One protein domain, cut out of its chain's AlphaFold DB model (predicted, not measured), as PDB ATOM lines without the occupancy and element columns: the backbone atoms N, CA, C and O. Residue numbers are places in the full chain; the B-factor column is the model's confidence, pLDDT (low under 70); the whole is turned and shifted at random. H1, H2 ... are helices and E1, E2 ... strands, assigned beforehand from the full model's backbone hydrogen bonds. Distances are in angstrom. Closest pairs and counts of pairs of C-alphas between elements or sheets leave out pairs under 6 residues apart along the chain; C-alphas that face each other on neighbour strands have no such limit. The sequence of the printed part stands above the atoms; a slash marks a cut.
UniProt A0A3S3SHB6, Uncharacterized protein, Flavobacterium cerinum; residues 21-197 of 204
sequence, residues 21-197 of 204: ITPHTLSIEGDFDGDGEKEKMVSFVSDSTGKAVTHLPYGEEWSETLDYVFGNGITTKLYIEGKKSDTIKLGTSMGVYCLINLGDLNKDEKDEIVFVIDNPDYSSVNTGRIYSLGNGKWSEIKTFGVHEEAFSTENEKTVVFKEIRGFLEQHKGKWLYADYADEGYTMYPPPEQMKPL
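What this domain is: This is residues 21 to 197 of the 204 residues of an uncharacterized protein of Flavobacterium cerinum (UniProt A0A3S3SHB6). Two four-stranded antiparallel sheets lie face to face as a sandwich, one of them, E1-E2-E4-E5, curled by 87 degrees from edge to edge. E3 and H1 sit together off one end, and the small hairpin E10-E11 lies near the E6 and E9 edges of the other sheet, E6-E7-E8-E9. The printed part has 177 residues, with two named helices and eleven strands in the order E1 E2 E3 H1 E4 E5 E6 E7 E8 E9 H2 E10 E11. It is mostly strand, though under half of the residues are in named elements, and it is compact, with a radius of gyration of the C-alphas of 16.5 A and spans of 45 by 43 by 27 A.

How they stand to each other: Start with the meander, each strand the antiparallel neighbour of the one before: E6, residues 96 to 103, E7, 112 to 117, E8, 125 to 134, and E9, 137 to 147. Look for N 100 and O 114 at 2.9 A, N 113 and O 131 at 3.0 A, and N 126 and O 146 at 2.8 A, within hydrogen-bond range. This sheet is twisted, and E9 bends by 60 degrees at residue 142. Facing it is the sheet of E1, residues 27 to 30, E2, 39 to 46, E4, 75 to 80, and E5, 88 to 91; the facing parts are 9.4 A centre to centre, their planes 25 degrees apart. Here N 28 and O 41 are 3.0 A apart, N 44 and O 77 2.9 A, and N 78 and O 88 2.9 A. The closest C-alphas of E1 and E6 are those of Gly 30 and Asn 101, 6.4 A. H2, residues 148 to 151, is on the meander's sheet but over none of its strands. H1, residues 62 to 71, is on neither sheet; every O i to N i+4 pair in it is within hydrogen-bond range, and H2 is too short for such a pair. E3, residues 56 to 58, pairs with no named strand; its closest C-alphas to H1 are those of Pro 57 and Thr 65, 5.7 A. In the hairpin of E10, residues 168 to 171, and E11, 174 to 177, N 169 and O 176 are 2.9 A apart; E11 is only just apart from E6, at 8.1 A.

Where its parts are: Find C-alpha 27 at (-38.979, -31.912, -33.493), where E1 begins, and C-alpha 177 at (-33.453, -12.247, -25.127), where E11 ends. E8 measures 28.9 A, E9 28.7 A, E2 22.2 A, E6 19.2 A and H1 14.1 A.

The domain as a whole: The farthest C-alphas, of Asp 35 and Glu 60, are 48.6 A apart. The printed part has no cut; the link from H2 to E10 is long, and within it residues 154 to 159 have pLDDT under 70.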
ATOM      1  N   ILE A  21     -57.953 -27.619 -36.630       84.06
ATOM      2  CA  ILE A  21     -56.524 -27.338 -36.741       84.06
ATOM      3  C   ILE A  21     -55.737 -28.597 -36.392       84.06
ATOM      4  O   ILE A  21     -56.164 -29.422 -35.580       84.06
ATOM      5  N   THR A  22     -54.582 -28.766 -37.021       85.44
ATOM      6  CA  THR A  22     -53.633 -29.811 -36.635       85.44
ATOM      7  C   THR A  22     -52.778 -29.275 -35.488       85.44
ATOM      8  O   THR A  22     -52.213 -28.193 -35.645       85.44
ATOM      9  N   PRO A  23     -52.649 -29.997 -34.359       84.75
ATOM     10  CA  PRO A  23     -51.744 -29.596 -33.289       84.75
ATOM     11  C   PRO A  23     -50.319 -29.410 -33.804       84.75
ATOM     12  O   PRO A  23     -49.818 -30.230 -34.583       84.75
ATOM     13  N   HIS A  24     -49.643 -28.372 -33.322       79.31
ATOM     14  CA  HIS A  24     -48.251 -28.117 -33.669       79.31
ATOM     15  C   HIS A  24     -47.351 -29.177 -33.022       79.31
ATOM     16  O   HIS A  24     -47.014 -29.093 -31.840       79.31
ATOM     17  N   THR A  25     -46.979 -30.195 -33.803       83.81
ATOM     18  CA  THR A  25     -45.974 -31.189 -33.413       83.81
ATOM     19  C   THR A  25     -44.644 -30.861 -34.084       83.81
ATOM     20  O   THR A  25     -44.497 -30.923 -35.302       83.81
ATOM     21  N   LEU A  26     -43.671 -30.461 -33.270       92.75
ATOM     22  CA  LEU A  26     -42.323 -30.084 -33.676       92.75
ATOM     23  C   LEU A  26     -41.297 -31.126 -33.218       92.75
ATOM     24  O   LEU A  26     -41.514 -31.865 -32.251       92.75
ATOM     25  N   SER A  27     -40.156 -31.150 -33.902       95.44
ATOM     26  CA  SER A  27     -38.979 -31.912 -33.493       95.44
ATOM     27  C   SER A  27     -37.694 -31.154 -33.791       95.44
ATOM     28  O   SER A  27     -37.619 -30.457 -34.804       95.44
ATOM     29  N   ILE A  28     -36.682 -31.355 -32.955       97.25
ATOM     30  CA  ILE A  28     -35.332 -30.804 -33.113       97.25
ATOM     31  C   ILE A  28     -34.290 -31.896 -32.884       97.25
ATOM     32  O   ILE A  28     -34.578 -32.901 -32.235       97.25
ATOM     33  N   GLU A  29     -33.083 -31.670 -33.393       97.75
ATOM     34  CA  GLU A  29     -31.910 -32.501 -33.120       97.75
ATOM     35  C   GLU A  29     -30.862 -31.699 -32.342       97.75
ATOM     36  O   GLU A  29     -30.699 -30.498 -32.586       97.75
ATOM     37  N   GLY A  30     -30.151 -32.354 -31.428       97.62
ATOM     38  CA  GLY A  30     -29.121 -31.755 -30.577       97.62
ATOM     39  C   GLY A  30     -28.339 -32.807 -29.809       97.62
ATOM     40  O   GLY A  30     -28.741 -33.961 -29.829       97.62
ATOM     41  N   ASP A  31     -27.229 -32.413 -29.198       97.62
ATOM     42  CA  ASP A  31     -26.477 -33.229 -28.234       97.62
ATOM     43  C   ASP A  31     -26.944 -32.840 -26.827       97.62
ATOM     44  O   ASP A  31     -26.361 -31.985 -26.162       97.62
ATOM     45  N   PHE A  32     -28.113 -33.342 -26.423       97.12
ATOM     46  CA  PHE A  32     -28.799 -32.835 -25.234       97.12
ATOM     47  C   PHE A  32     -28.187 -33.353 -23.934       97.12
ATOM     48  O   PHE A  32     -28.314 -32.691 -22.902       97.12
ATOM     49  N   ASP A  33     -27.581 -34.542 -23.944       95.25
ATOM     50  CA  ASP A  33     -26.950 -35.130 -22.759       95.25
ATOM     51  C   ASP A  33     -25.417 -35.003 -22.725       95.25
ATOM     52  O   ASP A  33     -24.832 -35.228 -21.656       95.25
ATOM     53  N   GLY A  34     -24.803 -34.517 -23.809       95.50
ATOM     54  CA  GLY A  34     -23.383 -34.181 -23.899       95.50
ATOM     55  C   GLY A  34     -22.491 -35.390 -24.145       95.50
ATOM     56  O   GLY A  34     -21.315 -35.376 -23.772       95.50
ATOM     57  N   ASP A  35     -23.044 -36.467 -24.707       95.69
ATOM     58  CA  ASP A  35     -22.298 -37.671 -25.069       95.69
ATOM     59  C   ASP A  35     -21.603 -37.567 -26.444       95.69
ATOM     60  O   ASP A  35     -20.806 -38.443 -26.804       95.69
ATOM     61  N   GLY A  36     -21.824 -36.470 -27.179       96.31
ATOM     62  CA  GLY A  36     -21.277 -36.229 -28.513       96.31
ATOM     63  C   GLY A  36     -22.129 -36.806 -29.648       96.31
ATOM     64  O   GLY A  36     -21.800 -36.592 -30.824       96.31
ATOM     65  N   GLU A  37     -23.204 -37.536 -29.341       96.69
ATOM     66  CA  GLU A  37     -24.168 -38.061 -30.301       96.69
ATOM     67  C   GLU A  37     -25.418 -37.178 -30.354       96.69
ATOM     68  O   GLU A  37     -25.941 -36.703 -29.355       96.69
ATOM     69  N   LYS A  38     -25.953 -36.961 -31.560       97.50
ATOM     70  CA  LYS A  38     -27.195 -36.196 -31.699       97.50
ATOM     71  C   LYS A  38     -28.402 -37.062 -31.388       97.50
ATOM     72  O   LYS A  38     -28.597 -38.098 -32.027       97.50
ATOM     73  N   GLU A  39     -29.289 -36.573 -30.534       97.06
ATOM     74  CA  GLU A  39     -30.619 -37.130 -30.353       97.06
ATOM     75  C   GLU A  39     -31.708 -36.251 -30.941       97.06
ATOM     76  O   GLU A  39     -31.524 -35.072 -31.242       97.06
ATOM     77  N   LYS A  40     -32.893 -36.845 -31.081       97.44
ATOM     78  CA  LYS A  40     -34.078 -36.170 -31.587       97.44
ATOM     79  C   LYS A  40     -35.083 -35.956 -30.468       97.44
ATOM     80  O   LYS A  40     -35.639 -36.914 -29.933       97.44
ATOM     81  N   MET A  41     -35.358 -34.699 -30.146       97.31
ATOM     82  CA  MET A  41     -36.450 -34.329 -29.253       97.31
ATOM     83  C   MET A  41     -37.729 -34.097 -30.053       97.31
ATOM     84  O   MET A  41     -37.709 -33.452 -31.101       97.31
ATOM     85  N   VAL A  42     -38.851 -34.597 -29.539       96.31
ATOM     86  CA  VAL A  42     -40.159 -34.536 -30.195       96.31
ATOM     87  C   VAL A  42     -41.215 -34.025 -29.220       96.31
ATOM     88  O   VAL A  42     -41.281 -34.462 -28.068       96.31
ATOM     89  N   SER A  43     -42.066 -33.116 -29.694       96.25
ATOM     90  CA  SER A  43     -43.298 -32.741 -28.999       96.25
ATOM     91  C   SER A  43     -44.449 -33.680 -29.357       96.25
ATOM     92  O   SER A  43     -44.600 -34.081 -30.512       96.25
ATOM     93  N   PHE A  44     -45.283 -34.010 -28.376       95.81
ATOM     94  CA  PHE A  44     -46.425 -34.896 -28.561       95.81
ATOM     95  C   PHE A  44     -47.641 -34.380 -27.809       95.81
ATOM     96  O   PHE A  44     -47.571 -34.159 -26.598       95.81
ATOM     97  N   VAL A  45     -48.744 -34.235 -28.542       96.56
ATOM     98  CA  VAL A  45     -50.041 -33.791 -28.026       96.56
ATOM     99  C   VAL A  45     -50.956 -35.001 -27.878       96.56
ATOM    100  O   VAL A  45     -51.142 -35.774 -28.824       96.56
ATOM    101  N   SER A  46     -51.530 -35.174 -26.691       96.81
ATOM    102  CA  SER A  46     -52.422 -36.291 -26.384       96.81
ATOM    103  C   SER A  46     -53.625 -35.902 -25.551       96.81
ATOM    104  O   SER A  46     -53.573 -34.940 -24.793       96.81
ATOM    105  N   ASP A  47     -54.679 -36.705 -25.653       96.94
ATOM    106  CA  ASP A  47     -55.834 -36.633 -24.764       96.94
ATOM    107  C   ASP A  47     -55.548 -37.256 -23.384       96.94
ATOM    108  O   ASP A  47     -54.483 -37.828 -23.126       96.94
ATOM    109  N   SER A  48     -56.537 -37.190 -22.494       96.19
ATOM    110  CA  SER A  48     -56.489 -37.784 -21.150       96.19
ATOM    111  C   SER A  48     -56.271 -39.304 -21.123       96.19
ATOM    112  O   SER A  48     -55.893 -39.847 -20.085       96.19
ATOM    113  N   THR A  49     -56.469 -40.006 -22.244       96.25
ATOM    114  CA  THR A  49     -56.193 -41.446 -22.378       96.25
ATOM    115  C   THR A  49     -54.768 -41.735 -22.858       96.25
ATOM    116  O   THR A  49     -54.361 -42.896 -22.922       96.25
ATOM    117  N   GLY A  50     -53.997 -40.692 -23.185       95.12
ATOM    118  CA  GLY A  50     -52.651 -40.788 -23.742       95.12
ATOM    119  C   GLY A  50     -52.624 -41.062 -25.246       95.12
ATOM    120  O   GLY A  50     -51.554 -41.351 -25.788       95.12
ATOM    121  N   LYS A  51     -53.769 -40.986 -25.938       96.31
ATOM    122  CA  LYS A  51     -53.829 -41.155 -27.393       96.31
ATOM    123  C   LYS A  51     -53.423 -39.869 -28.091       96.31
ATOM    124  O   LYS A  51     -53.775 -38.780 -27.646       96.31
ATOM    125  N   ALA A  52     -52.703 -40.017 -29.199       95.81
ATOM    126  CA  ALA A  52     -52.294 -38.896 -30.031       95.81
ATOM    127  C   ALA A  52     -53.517 -38.132 -30.552       95.81
ATOM    128  O   ALA A  52     -54.444 -38.732 -31.106       95.81
ATOM    129  N   VAL A  53     -53.486 -36.812 -30.411       94.06
ATOM    130  CA  VAL A  53     -54.496 -35.912 -30.969       94.06
ATOM    131  C   VAL A  53     -53.990 -35.448 -32.327       94.06
ATOM    132  O   VAL A  53     -52.900 -34.898 -32.434       94.06
ATOM    133  N   THR A  54     -54.763 -35.698 -33.381       90.31
ATOM    134  CA  THR A  54     -54.396 -35.314 -34.758       90.31
ATOM    135  C   THR A  54     -55.148 -34.084 -35.249       90.31
ATOM    136  O   THR A  54     -54.727 -33.451 -36.213       90.31
ATOM    137  N   HIS A  55     -56.251 -33.744 -34.581       90.69
ATOM    138  CA  HIS A  55     -57.124 -32.631 -34.919       90.69
ATOM    139  C   HIS A  55     -57.669 -32.026 -33.626       90.69
ATOM    140  O   HIS A  55     -58.171 -32.757 -32.770       90.69
ATOM    141  N   LEU A  56     -57.591 -30.706 -33.502       87.88
ATOM    142  CA  LEU A  56     -58.274 -29.934 -32.472       87.88
ATOM    143  C   LEU A  56     -59.410 -29.155 -33.126       87.88
ATOM    144  O   LEU A  56     -59.230 -28.639 -34.232       87.88
ATOM    145  N   PRO A  57     -60.581 -29.072 -32.483       87.00
ATOM    146  CA  PRO A  57     -61.646 -28.242 -32.996       87.00
ATOM    147  C   PRO A  57     -61.236 -26.775 -32.910       87.00
ATOM    148  O   PRO A  57     -60.824 -26.289 -31.859       87.00
ATOM    149  N   TYR A  58     -61.393 -26.076 -34.019       83.19
ATOM    150  CA  TYR A  58     -61.392 -24.628 -34.081       83.19
ATOM    151  C   TYR A  58     -62.855 -24.207 -34.160       83.19
ATOM    152  O   TYR A  58     -63.476 -24.267 -35.228       83.19
ATOM    153  N   GLY A  59     -63.431 -23.951 -32.983       77.19
ATOM    154  CA  GLY A  59     -64.836 -23.585 -32.848       77.19
ATOM    155  C   GLY A  59     -65.167 -22.303 -33.605       77.19
ATOM    156  O   GLY A  59     -64.278 -21.538 -33.977       77.19
ATOM    157  N   GLU A  60     -66.460 -22.057 -33.821       83.94
ATOM    158  CA  GLU A  60     -66.906 -20.731 -34.283       83.94
ATOM    159  C   GLU A  60     -66.582 -19.668 -33.223       83.94
ATOM    160  O   GLU A  60     -66.201 -18.548 -33.551       83.94
ATOM    161  N   GLU A  61     -66.667 -20.069 -31.953       88.88
ATOM    162  CA  GLU A  61     -66.281 -19.295 -30.783       88.88
ATOM    163  C   GLU A  61     -65.096 -19.969 -30.087       88.88
ATOM    164  O   GLU A  61     -65.083 -21.188 -29.882       88.88
ATOM    165  N   TRP A  62     -64.121 -19.172 -29.646       89.25
ATOM    166  CA  TRP A  62     -62.922 -19.676 -28.966       89.25
ATOM    167  C   TRP A  62     -63.244 -20.512 -27.716       89.25
ATOM    168  O   TRP A  62     -62.579 -21.510 -27.439       89.25
ATOM    169  N   SER A  63     -64.328 -20.180 -27.005       91.75
ATOM    170  CA  SER A  63     -64.793 -20.936 -25.838       91.75
ATOM    171  C   SER A  63     -65.071 -22.412 -26.135       91.75
ATOM    172  O   SER A  63     -64.855 -23.247 -25.266       91.75
ATOM    173  N   GLU A  64     -65.504 -22.760 -27.351       91.12
ATOM    174  CA  GLU A  64     -65.743 -24.160 -27.727       91.12
ATOM    175  C   GLU A  64     -64.433 -24.954 -27.817       91.12
ATOM    176  O   GLU A  64     -64.372 -26.122 -27.423       91.12
ATOM    177  N   THR A  65     -63.368 -24.318 -28.317       90.50
ATOM    178  CA  THR A  65     -62.028 -24.911 -28.347       90.50
ATOM    179  C   THR A  65     -61.501 -25.103 -26.929       90.50
ATOM    180  O   THR A  65     -61.001 -26.184 -26.614       90.50
ATOM    181  N   LEU A  66     -61.689 -24.112 -26.050       93.69
ATOM    182  CA  LEU A  66     -61.330 -24.233 -24.635       93.69
ATOM    183  C   LEU A  66     -62.071 -25.395 -23.964       93.69
ATOM    184  O   LEU A  66     -61.430 -26.279 -23.391       93.69
ATOM    185  N   ASP A  67     -63.397 -25.451 -24.090       94.19
ATOM    186  CA  ASP A  67     -64.217 -26.521 -23.513       94.19
ATOM    187  C   ASP A  67     -63.760 -27.904 -23.990       94.19
ATOM    188  O   ASP A  67     -63.681 -28.846 -23.197       94.19
ATOM    189  N   TYR A  68     -63.397 -28.036 -25.270       94.00
ATOM    190  CA  TYR A  68     -62.845 -29.280 -25.794       94.00
ATOM    191  C   TYR A  68     -61.484 -29.618 -25.178       94.00
ATOM    192  O   TYR A  68     -61.280 -30.753 -24.733       94.00
ATOM    193  N   VAL A  69     -60.555 -28.660 -25.159       94.75
ATOM    194  CA  VAL A  69     -59.182 -28.851 -24.675       94.75
ATOM    195  C   VAL A  69     -59.173 -29.256 -23.203       94.75
ATOM    196  O   VAL A  69     -58.560 -30.264 -22.839       94.75
ATOM    197  N   PHE A  70     -59.920 -28.537 -22.366       96.12
ATOM    198  CA  PHE A  70     -60.040 -28.848 -20.945       96.12
ATOM    199  C   PHE A  70     -60.882 -30.106 -20.699       96.12
ATOM    200  O   PHE A  70     -60.478 -30.967 -19.916       96.12
ATOM    201  N   GLY A  71     -62.009 -30.268 -21.398       96.12
ATOM    202  CA  GLY A  71     -62.922 -31.399 -21.219       96.12
ATOM    203  C   GLY A  71     -62.330 -32.754 -21.618       96.12
ATOM    204  O   GLY A  71     -62.661 -33.768 -21.005       96.12
ATOM    205  N   ASN A  72     -61.423 -32.787 -22.601       96.06
ATOM    206  CA  ASN A  72     -60.745 -34.016 -23.035       96.06
ATOM    207  C   ASN A  72     -59.376 -34.225 -22.371       96.06
ATOM    208  O   ASN A  72     -58.736 -35.256 -22.603       96.06
ATOM    209  N   GLY A  73     -58.927 -33.278 -21.539       96.69
ATOM    210  CA  GLY A  73     -57.616 -33.316 -20.895       96.69
ATOM    211  C   GLY A  73     -56.477 -33.328 -21.909       96.69
ATOM    212  O   GLY A  73     -55.559 -34.140 -21.789       96.69
ATOM    213  N   ILE A  74     -56.561 -32.470 -22.930       96.62
ATOM    214  CA  ILE A  74     -55.508 -32.340 -23.939       96.62
ATOM    215  C   ILE A  74     -54.245 -31.808 -23.259       96.62
ATOM    216  O   ILE A  74     -54.291 -30.824 -22.523       96.62
ATOM    217  N   THR A  75     -53.117 -32.474 -23.485       97.38
ATOM    218  CA  THR A  75     -51.823 -32.131 -22.890       97.38
ATOM    219  C   THR A  75     -50.688 -32.305 -23.886       97.38
ATOM    220  O   THR A  75     -50.753 -33.168 -24.764       97.38
ATOM    221  N   THR A  76     -49.618 -31.530 -23.701       97.06
ATOM    222  CA  THR A  76     -48.383 -31.657 -24.486       97.06
ATOM    223  C   THR A  76     -47.232 -32.137 -23.610       97.06
ATOM    224  O   THR A  76     -47.123 -31.800 -22.425       97.06
ATOM    225  N   LYS A  77     -46.338 -32.927 -24.201       97.19
ATOM    226  CA  LYS A  77     -45.055 -33.314 -23.606       97.19
ATOM    227  C   LYS A  77     -43.919 -33.225 -24.619       97.19
ATOM    228  O   LYS A  77     -44.158 -33.380 -25.813       97.19
ATOM    229  N   LEU A  78     -42.696 -33.052 -24.124       97.81
ATOM    230  CA  LEU A  78     -41.454 -33.186 -24.889       97.81
ATOM    231  C   LEU A  78     -40.662 -34.393 -24.382       97.81
ATOM    232  O   LEU A  78     -40.553 -34.599 -23.170       97.81
ATOM    233  N   TYR A  79     -40.106 -35.186 -25.292       96.81
ATOM    234  CA  TYR A  79     -39.251 -36.325 -24.950       96.81
ATOM    235  C   TYR A  79     -38.198 -36.578 -26.032       96.81
ATOM    236  O   TYR A  79     -38.382 -36.175 -27.181       96.81
ATOM    237  N   ILE A  80     -37.112 -37.260 -25.664       97.12
ATOM    238  CA  ILE A  80     -36.095 -37.729 -26.610       97.12
ATOM    239  C   ILE A  80     -36.549 -39.068 -27.205       97.12
ATOM    240  O   ILE A  80     -36.836 -40.023 -26.481       97.12
ATOM    241  N   GLU A  81     -36.642 -39.142 -28.530       95.38
ATOM    242  CA  GLU A  81     -37.042 -40.344 -29.257       95.38
ATOM    243  C   GLU A  81     -36.002 -41.461 -29.066       95.38
ATOM    244  O   GLU A  81     -34.803 -41.256 -29.219       95.38
ATOM    245  N   GLY A  82     -36.457 -42.660 -28.689       90.69
ATOM    246  CA  GLY A  82     -35.587 -43.830 -28.523       90.69
ATOM    247  C   GLY A  82     -34.729 -43.868 -27.248       90.69
ATOM    248  O   GLY A  82     -34.227 -44.942 -26.922       90.69
ATOM    249  N   LYS A  83     -34.608 -42.776 -26.475       88.19
ATOM    250  CA  LYS A  83     -33.918 -42.770 -25.167       88.19
ATOM    251  C   LYS A  83     -34.926 -42.828 -24.009       88.19
ATOM    252  O   LYS A  83     -35.979 -42.195 -24.017       88.19
ATOM    253  N   LYS A  84     -34.588 -43.579 -22.954       80.94
ATOM    254  CA  LYS A  84     -35.327 -43.566 -21.677       80.94
ATOM    255  C   LYS A  84     -34.824 -42.403 -20.813       80.94
ATOM    256  O   LYS A  84     -34.188 -42.626 -19.788       80.94
ATOM    257  N   SER A  85     -35.073 -41.177 -21.259       79.00
ATOM    258  CA  SER A  85     -34.802 -39.955 -20.496       79.00
ATOM    259  C   SER A  85     -36.045 -39.499 -19.729       79.00
ATOM    260  O   SER A  85     -37.152 -40.011 -19.930       79.00
ATOM    261  N   ASP A  86     -35.876 -38.496 -18.871       89.75
ATOM    262  CA  ASP A  86     -37.007 -37.737 -18.348       89.75
ATOM    263  C   ASP A  86     -37.825 -37.090 -19.486       89.75
ATOM    264  O   ASP A  86     -37.329 -36.856 -20.594       89.75
ATOM    265  N   THR A  87     -39.102 -36.840 -19.213       95.25
ATOM    266  CA  THR A  87     -40.074 -36.247 -20.139       95.25
ATOM    267  C   THR A  87     -40.533 -34.915 -19.572       95.25
ATOM    268  O   THR A  87     -41.060 -34.866 -18.459       95.25
ATOM    269  N   ILE A  88     -40.433 -33.845 -20.359       97.31
ATOM    270  CA  ILE A  88     -40.957 -32.539 -19.955       97.31
ATOM    271  C   ILE A  88     -42.471 -32.557 -20.166       97.31
ATOM    272  O   ILE A  88     -42.954 -32.582 -21.298       97.31
ATOM    273  N   LYS A  89     -43.241 -32.576 -19.075       96.56
ATOM    274  CA  LYS A  89     -44.706 -32.471 -19.122       96.56
ATOM    275  C   LYS A  89     -45.090 -30.998 -19.138       96.56
ATOM    276  O   LYS A  89     -44.875 -30.311 -18.145       96.56
ATOM    277  N   LEU A  90     -45.666 -30.530 -20.243       95.75
ATOM    278  CA  LEU A  90     -45.993 -29.111 -20.424       95.75
ATOM    279  C   LEU A  90     -47.355 -28.739 -19.824       95.75
ATOM    280  O   LEU A  90     -47.641 -27.565 -19.619       95.75
ATOM    281  N   GLY A  91     -48.181 -29.742 -19.515       95.12
ATOM    282  CA  GLY A  91     -49.543 -29.543 -19.029       95.12
ATOM    283  C   GLY A  91     -50.530 -29.314 -20.171       95.12
ATOM    284  O   GLY A  91     -50.289 -29.728 -21.310       95.12
ATOM    285  N   THR A  92     -51.665 -28.703 -19.840       96.62
ATOM    286  CA  THR A  92     -52.744 -28.423 -20.792       96.62
ATOM    287  C   THR A  92     -52.296 -27.390 -21.816       96.62
ATOM    288  O   THR A  92     -51.940 -26.276 -21.457       96.62
ATOM    289  N   SER A  93     -52.261 -27.790 -23.084       94.88
ATOM    290  CA  SER A  93     -51.794 -26.970 -24.209       94.88
ATOM    291  C   SER A  93     -52.274 -27.571 -25.525       94.88
ATOM    292  O   SER A  93     -52.574 -28.766 -25.588       94.88
ATOM    293  N   MET A  94     -52.321 -26.757 -26.576       93.06
ATOM    294  CA  MET A  94     -52.673 -27.198 -27.934       93.06
ATOM    295  C   MET A  94     -51.454 -27.627 -28.769       93.06
ATOM    296  O   MET A  94     -51.586 -28.002 -29.934       93.06
ATOM    297  N   GLY A  95     -50.267 -27.613 -28.162       93.94
ATOM    298  CA  GLY A  95     -48.994 -27.943 -28.789       93.94
ATOM    299  C   GLY A  95     -47.903 -26.973 -28.353       93.94
ATOM    300  O   GLY A  95     -47.946 -26.408 -27.255       93.94
ATOM    301  N   VAL A  96     -46.919 -26.785 -29.227       94.31
ATOM    302  CA  VAL A  96     -45.856 -25.787 -29.069       94.31
ATOM    303  C   VAL A  96     -45.810 -24.867 -30.284       94.31
ATOM    304  O   VAL A  96     -45.759 -25.348 -31.412       94.31
ATOM    305  N   TYR A  97     -45.778 -23.553 -30.062       93.56
ATOM    306  CA  TYR A  97     -45.527 -22.572 -31.119       93.56
ATOM    307  C   TYR A  97     -44.130 -22.760 -31.721       93.56
ATOM    308  O   TYR A  97     -43.959 -22.769 -32.938       93.56
ATOM    309  N   CYS A  98     -43.126 -22.956 -30.863       95.12
ATOM    310  CA  CYS A  98     -41.751 -23.200 -31.279       95.12
ATOM    311  C   CYS A  98     -41.045 -24.203 -30.363       95.12
ATOM    312  O   CYS A  98     -41.354 -24.316 -29.175       95.12
ATOM    313  N   LEU A  99     -40.043 -24.879 -30.921       97.00
ATOM    314  CA  LEU A  99     -39.082 -25.724 -30.220       97.00
ATOM    315  C   LEU A  99     -37.732 -25.523 -30.914       97.00
ATOM    316  O   LEU A  99     -37.623 -25.791 -32.109       97.00
ATOM    317  N   ILE A 100     -36.740 -25.001 -30.195       98.06
ATOM    318  CA  ILE A 100     -35.458 -24.564 -30.759       98.06
ATOM    319  C   ILE A 100     -34.324 -25.175 -29.935       98.06
ATOM    320  O   ILE A 100     -34.348 -25.107 -28.706       98.06
ATOM    321  N   ASN A 101     -33.331 -25.746 -30.620       98.06
ATOM    322  CA  ASN A 101     -32.046 -26.092 -30.019       98.06
ATOM    323  C   ASN A 101     -31.172 -24.824 -29.952       98.06
ATOM    324  O   ASN A 101     -30.884 -24.217 -30.986       98.06
ATOM    325  N   LEU A 102     -30.777 -24.418 -28.746       98.19
ATOM    326  CA  LEU A 102     -29.948 -23.237 -28.500       98.19
ATOM    327  C   LEU A 102     -28.443 -23.526 -28.548       98.19
ATOM    328  O   LEU A 102     -27.650 -22.577 -28.571       98.19
ATOM    329  N   GLY A 103     -28.068 -24.803 -28.621       97.56
ATOM    330  CA  GLY A 103     -26.705 -25.283 -28.466       97.56
ATOM    331  C   GLY A 103     -26.247 -25.253 -27.008       97.56
ATOM    332  O   GLY A 103     -27.007 -24.889 -26.110       97.56
ATOM    333  N   ASP A 104     -24.976 -25.576 -26.796       96.88
ATOM    334  CA  ASP A 104     -24.297 -25.450 -25.505       96.88
ATOM    335  C   ASP A 104     -24.062 -23.974 -25.122       96.88
ATOM    336  O   ASP A 104     -23.068 -23.334 -25.496       96.88
ATOM    337  N   LEU A 105     -25.012 -23.394 -24.380       96.12
ATOM    338  CA  LEU A 105     -24.969 -21.989 -23.965       96.12
ATOM    339  C   LEU A 105     -24.002 -21.757 -22.812       96.12
ATOM    340  O   LEU A 105     -23.510 -20.634 -22.625       96.12
ATOM    341  N   ASN A 106     -23.788 -22.785 -21.998       94.19
ATOM    342  CA  ASN A 106     -23.106 -22.670 -20.718       94.19
ATOM    343  C   ASN A 106     -21.702 -23.310 -20.713       94.19
ATOM    344  O   ASN A 106     -20.944 -23.103 -19.762       94.19
ATOM    345  N   LYS A 107     -21.305 -23.922 -21.835       95.19
ATOM    346  CA  LYS A 107     -20.035 -24.622 -22.069       95.19
ATOM    347  C   LYS A 107     -19.872 -25.871 -21.206       95.19
ATOM    348  O   LYS A 107     -18.764 -26.125 -20.725       95.19
ATOM    349  N   ASP A 108     -20.962 -26.600 -20.972       94.94
ATOM    350  CA  ASP A 108     -20.952 -27.886 -20.263       94.94
ATOM    351  C   ASP A 108     -21.182 -29.095 -21.174       94.94
ATOM    352  O   ASP A 108     -21.521 -30.166 -20.673       94.94
ATOM    353  N   GLU A 109     -20.918 -28.916 -22.475       96.00
ATOM    354  CA  GLU A 109     -20.971 -29.929 -23.538       96.00
ATOM    355  C   GLU A 109     -22.392 -30.400 -23.873       96.00
ATOM    356  O   GLU A 109     -22.546 -31.286 -24.699       96.00
ATOM    357  N   LYS A 110     -23.427 -29.788 -23.287       96.19
ATOM    358  CA  LYS A 110     -24.830 -30.183 -23.454       96.19
ATOM    359  C   LYS A 110     -25.631 -29.070 -24.099       96.19
ATOM    360  O   LYS A 110     -25.514 -27.912 -23.711       96.19
ATOM    361  N   ASP A 111     -26.510 -29.433 -25.018       97.94
ATOM    362  CA  ASP A 111     -27.399 -28.489 -25.674       97.94
ATOM    363  C   ASP A 111     -28.571 -28.076 -24.769       97.94
ATOM    364  O   ASP A 111     -29.299 -28.899 -24.203       97.94
ATOM    365  N   GLU A 112     -28.822 -26.768 -24.698       98.12
ATOM    366  CA  GLU A 112     -30.055 -26.221 -24.145       98.12
ATOM    367  C   GLU A 112     -31.169 -26.157 -25.189       98.12
ATOM    368  O   GLU A 112     -30.949 -25.914 -26.376       98.12
ATOM    369  N   ILE A 113     -32.411 -26.270 -24.724       98.12
ATOM    370  CA  ILE A 113     -33.595 -26.080 -25.563       98.12
ATOM    371  C   ILE A 113     -34.417 -24.900 -25.075       98.12
ATOM    372  O   ILE A 113     -34.453 -24.600 -23.882       98.12
ATOM    373  N   VAL A 114     -35.168 -24.297 -25.989       98.44
ATOM    374  CA  VAL A 114     -36.277 -23.402 -25.659       98.44
ATOM    375  C   VAL A 114     -37.538 -23.837 -26.375       98.44
ATOM    376  O   VAL A 114     -37.500 -24.307 -27.514       98.44
ATOM    377  N   PHE A 115     -38.669 -23.638 -25.718       97.88
ATOM    378  CA  PHE A 115     -39.971 -23.784 -26.342       97.88
ATOM    379  C   PHE A 115     -40.960 -22.755 -25.802       97.88
ATOM    380  O   PHE A 115     -40.787 -22.204 -24.710       97.88
ATOM    381  N   VAL A 116     -42.011 -22.525 -26.584       97.44
ATOM    382  CA  VAL A 116     -43.184 -21.738 -26.199       97.44
ATOM    383  C   VAL A 116     -44.404 -22.598 -26.479       97.44
ATOM    384  O   VAL A 116     -44.550 -23.127 -27.580       97.44
ATOM    385  N   ILE A 117     -45.245 -22.790 -25.468       95.69
ATOM    386  CA  ILE A 117     -46.484 -23.560 -25.597       95.69
ATOM    387  C   ILE A 117     -47.587 -22.708 -26.209       95.69
ATOM    388  O   ILE A 117     -47.614 -21.499 -25.997       95.69
ATOM    389  N   ASP A 118     -48.485 -23.364 -26.933       93.62
ATOM    390  CA  ASP A 118     -49.739 -22.776 -27.394       93.62
ATOM    391  C   ASP A 118     -50.791 -22.942 -26.285       93.62
ATOM    392  O   ASP A 118     -51.327 -24.044 -26.069       93.62
ATOM    393  N   ASN A 119     -50.964 -21.886 -25.478       94.38
ATOM    394  CA  ASN A 119     -51.866 -21.895 -24.331       94.38
ATOM    395  C   ASN A 119     -53.329 -21.730 -24.775       94.38
ATOM    396  O   ASN A 119     -53.666 -20.783 -25.476       94.38
ATOM    397  N   PRO A 120     -54.241 -22.592 -24.298       93.25
ATOM    398  CA  PRO A 120     -55.670 -22.437 -24.513       93.25
ATOM    399  C   PRO A 120     -56.222 -21.415 -23.507       93.25
ATOM    400  O   PRO A 120     -56.863 -21.787 -22.520       93.25
ATOM    401  N   ASP A 121     -55.942 -20.128 -23.708       94.75
ATOM    402  CA  ASP A 121     -56.455 -19.041 -22.870       94.75
ATOM    403  C   ASP A 121     -56.843 -17.791 -23.692       94.75
ATOM    404  O   ASP A 121     -56.962 -17.850 -24.911       94.75
ATOM    405  N   TYR A 122     -57.176 -16.684 -23.018       94.31
ATOM    406  CA  TYR A 122     -57.529 -15.402 -23.654       94.31
ATOM    407  C   TYR A 122     -56.378 -14.376 -23.591       94.31
ATOM    408  O   TYR A 122     -56.603 -13.178 -23.769       94.31
ATOM    409  N   SER A 123     -55.165 -14.817 -23.256       94.94
ATOM    410  CA  SER A 123     -53.965 -13.988 -23.187       94.94
ATOM    411  C   SER A 123     -53.275 -13.970 -24.547       94.94
ATOM    412  O   SER A 123     -53.149 -14.999 -25.187       94.94
ATOM    413  N   SER A 124     -52.740 -12.820 -24.959       94.31
ATOM    414  CA  SER A 124     -51.828 -12.744 -26.111       94.31
ATOM    415  C   SER A 124     -50.358 -12.928 -25.713       94.31
ATOM    416  O   SER A 124     -49.446 -12.654 -26.497       94.31
ATOM    417  N   VAL A 125     -50.104 -13.325 -24.464       95.81
ATOM    418  CA  VAL A 125     -48.766 -13.475 -23.888       95.81
ATOM    419  C   VAL A 125     -48.571 -14.909 -23.430       95.81
ATOM    420  O   VAL A 125     -49.258 -15.385 -22.528       95.81
ATOM    421  N   ASN A 126     -47.562 -15.550 -24.010       96.88
ATOM    422  CA  ASN A 126     -47.065 -16.862 -23.637       96.88
ATOM    423  C   ASN A 126     -45.728 -16.759 -22.894       96.88
ATOM    424  O   ASN A 126     -45.188 -15.680 -22.651       96.88
ATOM    425  N   THR A 127     -45.185 -17.906 -22.488       97.94
ATOM    426  CA  THR A 127     -43.904 -17.992 -21.776       97.94
ATOM    427  C   THR A 127     -42.910 -18.811 -22.586       97.94
ATOM    428  O   THR A 127     -43.144 -19.994 -22.835       97.94
ATOM    429  N   GLY A 128     -41.782 -18.198 -22.943       98.19
ATOM    430  CA  GLY A 128     -40.583 -18.907 -23.376       98.19
ATOM    431  C   GLY A 128     -39.921 -19.565 -22.184       98.19
ATOM    432  O   GLY A 128     -39.655 -18.909 -21.176       98.19
ATOM    433  N   ARG A 129     -39.675 -20.871 -22.284       98.44
ATOM    434  CA  ARG A 129     -39.031 -21.656 -21.230       98.44
ATOM    435  C   ARG A 129     -37.786 -22.318 -21.781       98.44
ATOM    436  O   ARG A 129     -37.859 -23.000 -22.799       98.44
ATOM    437  N   ILE A 130     -36.668 -22.123 -21.095       98.31
ATOM    438  CA  ILE A 130     -35.385 -22.729 -21.431       98.31
ATOM    439  C   ILE A 130     -35.108 -23.856 -20.452       98.31
ATOM    440  O   ILE A 130     -35.230 -23.675 -19.235       98.31
ATOM    441  N   TYR A 131     -34.719 -25.001 -20.994       97.69
ATOM    442  CA  TYR A 131     -34.413 -26.208 -20.244       97.69
ATOM    443  C   TYR A 131     -33.023 -26.733 -20.605       97.69
ATOM    444  O   TYR A 131     -32.587 -26.614 -21.747       97.69
ATOM    445  N   SER A 132     -32.368 -27.353 -19.623       96.62
ATOM    446  CA  SER A 132     -31.137 -28.133 -19.802       96.62
ATOM    447  C   SER A 132     -31.330 -29.519 -19.184       96.62
ATOM    448  O   SER A 132     -32.069 -29.673 -18.195       96.62
ATOM    449  N   LEU A 133     -30.712 -30.535 -19.782       95.06
ATOM    450  CA  LEU A 133     -30.732 -31.907 -19.286       95.06
ATOM    451  C   LEU A 133     -29.517 -32.122 -18.379       95.06
ATOM    452  O   LEU A 133     -28.370 -31.906 -18.763       95.06
ATOM    453  N   GLY A 134     -29.762 -32.546 -17.141       91.88
ATOM    454  CA  GLY A 134     -28.710 -32.830 -16.171       91.88
ATOM    455  C   GLY A 134     -29.050 -34.067 -15.360       91.88
ATOM    456  O   GLY A 134     -30.164 -34.194 -14.853       91.88
ATOM    457  N   ASN A 135     -28.105 -35.004 -15.238       90.12
ATOM    458  CA  ASN A 135     -28.307 -36.272 -14.523       90.12
ATOM    459  C   ASN A 135     -29.573 -37.027 -14.987       90.12
ATOM    460  O   ASN A 135     -30.329 -37.573 -14.177       90.12
ATOM    461  N   GLY A 136     -29.840 -36.999 -16.297       91.00
ATOM    462  CA  GLY A 136     -31.010 -37.626 -16.913       91.00
ATOM    463  C   GLY A 136     -32.354 -36.950 -16.616       91.00
ATOM    464  O   GLY A 136     -33.385 -37.532 -16.951       91.00
ATOM    465  N   LYS A 137     -32.365 -35.759 -15.998       93.56
ATOM    466  CA  LYS A 137     -33.574 -34.982 -15.679       93.56
ATOM    467  C   LYS A 137     -33.559 -33.604 -16.323       93.56
ATOM    468  O   LYS A 137     -32.556 -32.893 -16.264       93.56
ATOM    469  N   TRP A 138     -34.696 -33.208 -16.881       95.81
ATOM    470  CA  TRP A 138     -34.858 -31.879 -17.457       95.81
ATOM    471  C   TRP A 138     -35.128 -30.861 -16.354       95.81
ATOM    472  O   TRP A 138     -36.011 -31.053 -15.519       95.81
ATOM    473  N   SER A 139     -34.374 -29.764 -16.353       95.25
ATOM    474  CA  SER A 139     -34.560 -28.662 -15.407       95.25
ATOM    475  C   SER A 139     -34.818 -27.364 -16.156       95.25
ATOM    476  O   SER A 139     -34.074 -27.030 -17.075       95.25
ATOM    477  N   GLU A 140     -35.855 -26.627 -15.754       96.75
ATOM    478  CA  GLU A 140     -36.082 -25.261 -16.233       96.75
ATOM    479  C   GLU A 140     -34.999 -24.352 -15.643       96.75
ATOM    480  O   GLU A 140     -34.780 -24.345 -14.429       96.75
ATOM    481  N   ILE A 141     -34.310 -23.598 -16.497       96.75
ATOM    482  CA  ILE A 141     -33.191 -22.733 -16.090       96.75
ATOM    483  C   ILE A 141     -33.455 -21.250 -16.358       96.75
ATOM    484  O   ILE A 141     -32.793 -20.391 -15.773       96.75
ATOM    485  N   LYS A 142     -34.416 -20.930 -17.233       97.06
ATOM    486  CA  LYS A 142     -34.816 -19.554 -17.538       97.06
ATOM    487  C   LYS A 142     -36.233 -19.521 -18.100       97.06
ATOM    488  O   LYS A 142     -36.616 -20.394 -18.872       97.06
ATOM    489  N   THR A 143     -36.958 -18.456 -17.784       97.81
ATOM    490  CA  THR A 143     -38.211 -18.083 -18.447       97.81
ATOM    491  C   THR A 143     -38.200 -16.612 -18.863       97.81
ATOM    492  O   THR A 143     -37.372 -15.830 -18.363       97.81
ATOM    493  N   PHE A 144     -39.066 -16.268 -19.817       98.00
ATOM    494  CA  PHE A 144     -39.363 -14.903 -20.262       98.00
ATOM    495  C   PHE A 144     -40.738 -14.846 -20.953       98.00
ATOM    496  O   PHE A 144     -41.182 -15.840 -21.531       98.00
ATOM    497  N   GLY A 145     -41.431 -13.707 -20.881       97.69
ATOM    498  CA  GLY A 145     -42.698 -13.482 -21.579       97.69
ATOM    499  C   GLY A 145     -42.508 -13.267 -23.081       97.69
ATOM    500  O   GLY A 145     -41.557 -12.603 -23.497       97.69
ATOM    501  N   VAL A 146     -43.420 -13.812 -23.888       97.75
ATOM    502  CA  VAL A 146     -43.410 -13.740 -25.358       97.75
ATOM    503  C   VAL A 146     -44.803 -13.378 -25.860       97.75
ATOM    504  O   VAL A 146     -45.767 -14.054 -25.516       97.75
ATOM    505  N   HIS A 147     -44.919 -12.344 -26.690       96.31
ATOM    506  CA  HIS A 147     -46.191 -11.985 -27.320       96.31
ATOM    507  C   HIS A 147     -46.488 -12.895 -28.522       96.31
ATOM    508  O   HIS A 147     -45.594 -13.187 -29.314       96.31
ATOM    509  N   GLU A 148     -47.744 -13.308 -28.691       93.25
ATOM    510  CA  GLU A 148     -48.171 -14.275 -29.716       93.25
ATOM    511  C   GLU A 148     -47.926 -13.832 -31.157       93.25
ATOM    512  O   GLU A 148     -47.664 -14.663 -32.023       93.25
ATOM    513  N   GLU A 149     -47.924 -12.528 -31.422       92.31
ATOM    514  CA  GLU A 149     -47.607 -11.987 -32.752       92.31
ATOM    515  C   GLU A 149     -46.192 -12.376 -33.231       92.31
ATOM    516  O   GLU A 149     -45.946 -12.409 -34.435       92.31
ATOM    517  N   ALA A 150     -45.280 -12.776 -32.330       93.00
ATOM    518  CA  ALA A 150     -43.990 -13.364 -32.712       93.00
ATOM    519  C   ALA A 150     -44.121 -14.664 -33.531       93.00
ATOM    520  O   ALA A 150     -43.177 -15.050 -34.221       93.00
ATOM    521  N   PHE A 151     -45.281 -15.324 -33.464       91.38
ATOM    522  CA  PHE A 151     -45.606 -16.557 -34.183       91.38
ATOM    523  C   PHE A 151     -46.598 -16.339 -35.328       91.38
ATOM    524  O   PHE A 151     -47.018 -17.309 -35.957       91.38
ATOM    525  N   SER A 152     -46.961 -15.088 -35.629       85.69
ATOM    526  CA  SER A 152     -47.796 -14.773 -36.786       85.69
ATOM    527  C   SER A 152     -47.009 -15.045 -38.067       85.69
ATOM    528  O   SER A 152     -46.082 -14.314 -38.423       85.69
ATOM    529  N   THR A 153     -47.344 -16.133 -38.756       73.31
ATOM    530  CA  THR A 153     -46.713 -16.518 -40.018       73.31
ATOM    531  C   THR A 153     -47.725 -16.270 -41.123       73.31
ATOM    532  O   THR A 153     -48.649 -17.048 -41.334       73.31
ATOM    533  N   GLU A 154     -47.590 -15.149 -41.835       63.09
ATOM    534  CA  GLU A 154     -48.651 -14.718 -42.755       63.09
ATOM    535  C   GLU A 154     -48.972 -15.727 -43.868       63.09
ATOM    536  O   GLU A 154     -50.039 -15.604 -44.450       63.09
ATOM    537  N   ASN A 155     -48.126 -16.725 -44.178       53.91
ATOM    538  CA  ASN A 155     -48.387 -17.683 -45.266       53.91
ATOM    539  C   ASN A 155     -47.629 -19.036 -45.192       53.91
ATOM    540  O   ASN A 155     -47.579 -19.752 -46.196       53.91
ATOM    541  N   GLU A 156     -47.020 -19.432 -44.067       54.25
ATOM    542  CA  GLU A 156     -46.147 -20.625 -44.038       54.25
ATOM    543  C   GLU A 156     -46.769 -21.833 -43.326       54.25
ATOM    544  O   GLU A 156     -47.140 -21.781 -42.157       54.25
ATOM    545  N   LYS A 157     -46.848 -22.962 -44.050       55.66
ATOM    546  CA  LYS A 157     -47.496 -24.207 -43.598       55.66
ATOM    547  C   LYS A 157     -46.716 -25.006 -42.549       55.66
ATOM    548  O   LYS A 157     -47.280 -25.948 -42.008       55.66
ATOM    549  N   THR A 158     -45.477 -24.635 -42.237       58.69
ATOM    550  CA  THR A 158     -44.685 -25.206 -41.134       58.69
ATOM    551  C   THR A 158     -43.440 -24.349 -40.932       58.69
ATOM    552  O   THR A 158     -42.486 -24.451 -41.702       58.69
ATOM    553  N   VAL A 159     -43.427 -23.509 -39.897       69.31
ATOM    554  CA  VAL A 159     -42.255 -22.685 -39.578       69.31
ATOM    555  C   VAL A 159     -41.390 -23.417 -38.566       69.31
ATOM    556  O   VAL A 159     -41.772 -23.615 -37.415       69.31
ATOM    557  N   VAL A 160     -40.209 -23.851 -39.009       81.75
ATOM    558  CA  VAL A 160     -39.141 -24.268 -38.097       81.75
ATOM    559  C   VAL A 160     -38.473 -22.997 -37.595       81.75
ATOM    560  O   VAL A 160     -37.668 -22.382 -38.298       81.75
ATOM    561  N   PHE A 161     -38.838 -22.588 -36.386       89.19
ATOM    562  CA  PHE A 161     -38.257 -21.416 -35.748       89.19
ATOM    563  C   PHE A 161     -36.785 -21.671 -35.424       89.19
ATOM    564  O   PHE A 161     -36.437 -22.638 -34.749       89.19
ATOM    565  N   LYS A 162     -35.918 -20.786 -35.913       94.00
ATOM    566  CA  LYS A 162     -34.515 -20.706 -35.480       94.00
ATOM    567  C   LYS A 162     -34.311 -19.657 -34.398       94.00
ATOM    568  O   LYS A 162     -33.273 -19.651 -33.763       94.00
ATOM    569  N   GLU A 163     -35.287 -18.781 -34.212       95.50
ATOM    570  CA  GLU A 163     -35.311 -17.696 -33.242       95.50
ATOM    571  C   GLU A 163     -36.771 -17.291 -32.993       95.50
ATOM    572  O   GLU A 163     -37.667 -17.708 -33.731       95.50
ATOM    573  N   ILE A 164     -37.010 -16.490 -31.956       96.00
ATOM    574  CA  ILE A 164     -38.307 -15.881 -31.653       96.00
ATOM    575  C   ILE A 164     -38.135 -14.378 -31.848       96.00
ATOM    576  O   ILE A 164     -37.579 -13.694 -30.986       96.00
ATOM    577  N   ARG A 165     -38.576 -13.861 -32.996       94.12
ATOM    578  CA  ARG A 165     -38.347 -12.465 -33.383       94.12
ATOM    579  C   ARG A 165     -38.836 -11.497 -32.301       94.12
ATOM    580  O   ARG A 165     -39.991 -11.545 -31.892       94.12
ATOM    581  N   GLY A 166     -37.955 -10.607 -31.860       95.25
ATOM    582  CA  GLY A 166     -38.179  -9.616 -30.812       95.25
ATOM    583  C   GLY A 166     -38.089 -10.143 -29.376       95.25
ATOM    584  O   GLY A 166     -38.261  -9.353 -28.450       95.25
ATOM    585  N   PHE A 167     -37.824 -11.440 -29.172       97.44
ATOM    586  CA  PHE A 167     -37.826 -12.077 -27.847       97.44
ATOM    587  C   PHE A 167     -36.623 -12.978 -27.582       97.44
ATOM    588  O   PHE A 167     -36.142 -13.014 -26.455       97.44
ATOM    589  N   LEU A 168     -36.119 -13.695 -28.584       97.94
ATOM    590  CA  LEU A 168     -34.942 -14.549 -28.480       97.94
ATOM    591  C   LEU A 168     -34.265 -14.655 -29.843       97.94
ATOM    592  O   LEU A 168     -34.755 -15.373 -30.706       97.94
ATOM    593  N   GLU A 169     -33.141 -13.974 -30.025       97.50
ATOM    594  CA  GLU A 169     -32.476 -13.840 -31.325       97.50
ATOM    595  C   GLU A 169     -30.973 -14.081 -31.218       97.50
ATOM    596  O   GLU A 169     -30.354 -13.827 -30.176       97.50
ATOM    597  N   GLN A 170     -30.367 -14.535 -32.316       97.00
ATOM    598  CA  GLN A 170     -28.923 -14.718 -32.382       97.00
ATOM    599  C   GLN A 170     -28.247 -13.532 -33.077       97.00
ATOM    600  O   GLN A 170     -28.357 -13.332 -34.283       97.00
ATOM    601  N   HIS A 171     -27.434 -12.791 -32.324       96.50
ATOM    602  CA  HIS A 171     -26.678 -11.642 -32.821       96.50
ATOM    603  C   HIS A 171     -25.182 -11.873 -32.656       96.50
ATOM    604  O   HIS A 171     -24.674 -12.003 -31.542       96.50
ATOM    605  N   LYS A 172     -24.447 -11.914 -33.776       95.06
ATOM    606  CA  LYS A 172     -22.982 -12.125 -33.799       95.06
ATOM    607  C   LYS A 172     -22.552 -13.362 -32.984       95.06
ATOM    608  O   LYS A 172     -21.596 -13.302 -32.212       95.06
ATOM    609  N   GLY A 173     -23.294 -14.463 -33.133       93.44
ATOM    610  CA  GLY A 173     -23.037 -15.734 -32.444       93.44
ATOM    611  C   GLY A 173     -23.391 -15.743 -30.953       93.44
ATOM    612  O   GLY A 173     -22.946 -16.630 -30.233       93.44
ATOM    613  N   LYS A 174     -24.152 -14.755 -30.465       95.88
ATOM    614  CA  LYS A 174     -24.633 -14.700 -29.081       95.88
ATOM    615  C   LYS A 174     -26.148 -14.659 -29.060       95.88
ATOM    616  O   LYS A 174     -26.748 -13.872 -29.787       95.88
ATOM    617  N   TRP A 175     -26.742 -15.459 -28.189       98.00
ATOM    618  CA  TRP A 175     -28.165 -15.381 -27.908       98.00
ATOM    619  C   TRP A 175     -28.472 -14.155 -27.057       98.00
ATOM    620  O   TRP A 175     -27.843 -13.927 -26.018       98.00
ATOM    621  N   LEU A 176     -29.433 -13.367 -27.512       98.00
ATOM    622  CA  LEU A 176     -30.016 -12.248 -26.789       98.00
ATOM    623  C   LEU A 176     -31.492 -12.549 -26.559       98.00
ATOM    624  O   LEU A 176     -32.125 -13.166 -27.409       98.00
ATOM    625  N   TYR A 177     -32.039 -12.101 -25.435       97.81
ATOM    626  CA  TYR A 177     -33.453 -12.247 -25.127       97.81
ATOM    627  C   TYR A 177     -34.066 -10.933 -24.633       97.81
ATOM    628  O   TYR A 177     -33.373 -10.076 -24.079       97.81
ATOM    629  N   ALA A 178     -35.372 -10.790 -24.810       97.31
ATOM    630  CA  ALA A 178     -36.185  -9.738 -24.216       97.31
ATOM    631  C   ALA A 178     -37.402 -10.377 -23.544       97.31
ATOM    632  O   ALA A 178     -37.923 -11.381 -24.028       97.31
ATOM    633  N   ASP A 179     -37.826  -9.818 -22.415       97.00
ATOM    634  CA  ASP A 179     -39.028 -10.259 -21.714       97.00
ATOM    635  C   ASP A 179     -40.161  -9.277 -22.011       97.00
ATOM    636  O   ASP A 179     -40.001  -8.075 -21.805       97.00
ATOM    637  N   TYR A 180     -41.307  -9.780 -22.477       95.69
ATOM    638  CA  TYR A 180     -42.492  -8.952 -22.716       95.69
ATOM    639  C   TYR A 180     -42.920  -8.146 -21.476       95.69
ATOM    640  O   TYR A 180     -43.494  -7.068 -21.605       95.69
ATOM    641  N   ALA A 181     -42.650  -8.663 -20.272       94.06
ATOM    642  CA  ALA A 181     -43.014  -8.015 -19.016       94.06
ATOM    643  C   ALA A 181     -41.999  -6.960 -18.531       94.06
ATOM    644  O   ALA A 181     -42.254  -6.306 -17.517       94.06
ATOM    645  N   ASP A 182     -40.853  -6.794 -19.202       93.88
ATOM    646  CA  ASP A 182     -39.863  -5.785 -18.818       93.88
ATOM    647  C   ASP A 182     -40.399  -4.359 -19.066       93.88
ATOM    648  O   ASP A 182     -40.970  -4.045 -20.115       93.88
ATOM    649  N   GLU A 183     -40.158  -3.452 -18.114       88.06
ATOM    650  CA  GLU A 183     -40.471  -2.032 -18.292       88.06
ATOM    651  C   GLU A 183     -39.718  -1.455 -19.498       88.06
ATOM    652  O   GLU A 183     -38.501  -1.598 -19.625       88.06
ATOM    653  N   GLY A 184     -40.444  -0.760 -20.377       84.38
ATOM    654  CA  GLY A 184     -39.870  -0.163 -21.583       84.38
ATOM    655  C   GLY A 184     -39.701  -1.131 -22.754       84.38
ATOM    656  O   GLY A 184     -39.075  -0.746 -23.741       84.38
ATOM    657  N   TYR A 185     -40.265  -2.344 -22.682       85.50
ATOM    658  CA  TYR A 185     -40.344  -3.233 -23.838       85.50
ATOM    659  C   TYR A 185     -41.031  -2.534 -25.022       85.50
ATOM    660  O   TYR A 185     -42.096  -1.927 -24.892       85.50
ATOM    661  N   THR A 186     -40.423  -2.658 -26.199       86.94
ATOM    662  CA  THR A 186     -41.028  -2.288 -27.479       86.94
ATOM    663  C   THR A 186     -41.171  -3.535 -28.325       86.94
ATOM    664  O   THR A 186     -40.239  -4.333 -28.373       86.94
ATOM    665  N   MET A 187     -42.284  -3.673 -29.042       78.00
ATOM    666  CA  MET A 187     -42.466  -4.748 -30.014       78.00
ATOM    667  C   MET A 187     -41.339  -4.668 -31.055       78.00
ATOM    668  O   MET A 187     -41.257  -3.684 -31.789       78.00
ATOM    669  N   TYR A 188     -40.442  -5.661 -31.063       86.19
ATOM    670  CA  TYR A 188     -39.166  -5.676 -31.806       86.19
ATOM    671  C   TYR A 188     -38.098  -4.703 -31.269       86.19
ATOM    672  O   TYR A 188     -37.711  -3.753 -31.961       86.19
ATOM    673  N   PRO A 189     -37.584  -4.933 -30.046       88.94
ATOM    674  CA  PRO A 189     -36.499  -4.118 -29.526       88.94
ATOM    675  C   PRO A 189     -35.243  -4.311 -30.393       88.94
ATOM    676  O   PRO A 189     -34.947  -5.437 -30.803       88.94
ATOM    677  N   PRO A 190     -34.475  -3.248 -30.685       91.31
ATOM    678  CA  PRO A 190     -33.179  -3.405 -31.327       91.31
ATOM    679  C   PRO A 190     -32.235  -4.229 -30.427       91.31
ATOM    680  O   PRO A 190     -32.405  -4.230 -29.201       91.31
ATOM    681  N   PRO A 191     -31.211  -4.898 -30.985       92.88
ATOM    682  CA  PRO A 191     -30.344  -5.808 -30.229       92.88
ATOM    683  C   PRO A 191     -29.685  -5.172 -28.997       92.88
ATOM    684  O   PRO A 191     -29.436  -5.852 -28.005       92.88
ATOM    685  N   GLU A 192     -29.424  -3.864 -29.027       92.94
ATOM    686  CA  GLU A 192     -28.839  -3.101 -27.917       92.94
ATOM    687  C   GLU A 192     -29.768  -2.981 -26.697       92.94
ATOM    688  O   GLU A 192     -29.293  -2.708 -25.596       92.94
ATOM    689  N   GLN A 193     -31.076  -3.173 -26.886       93.62
ATOM    690  CA  GLN A 193     -32.080  -3.189 -25.818       93.62
ATOM    691  C   GLN A 193     -32.366  -4.608 -25.301       93.62
ATOM    692  O   GLN A 193     -32.996  -4.765 -24.256       93.62
ATOM    693  N   MET A 194     -31.883  -5.645 -25.992       96.62
ATOM    694  CA  MET A 194     -32.017  -7.032 -25.555       96.62
ATOM    695  C   MET A 194     -30.918  -7.407 -24.550       96.62
ATOM    696  O   MET A 194     -29.784  -6.921 -24.586       96.62
ATOM    697  N   LYS A 195     -31.237  -8.323 -23.637       96.94
ATOM    698  CA  LYS A 195     -30.319  -8.818 -22.607       96.94
ATOM    699  C   LYS A 195     -29.547 -10.029 -23.146       96.94
ATOM    700  O   LYS A 195     -30.158 -10.917 -23.736       96.94
ATOM    701  N   PRO A 196     -28.224 -10.146 -22.925       97.25
ATOM    702  CA  PRO A 196     -27.501 -11.373 -23.250       97.25
ATOM    703  C   PRO A 196     -28.093 -12.572 -22.510       97.25
ATOM    704  O   PRO A 196     -28.234 -12.530 -21.284       97.25
ATOM    705  N   LEU A 197     -28.395 -13.649 -23.232       97.31
ATOM    706  CA  LEU A 197     -28.843 -14.888 -22.621       97.31
ATOM    707  C   LEU A 197     -27.658 -15.564 -21.927       97.31
ATOM    708  O   LEU A 197     -26.652 -15.904 -22.549       97.31
TER     709      LEU A 197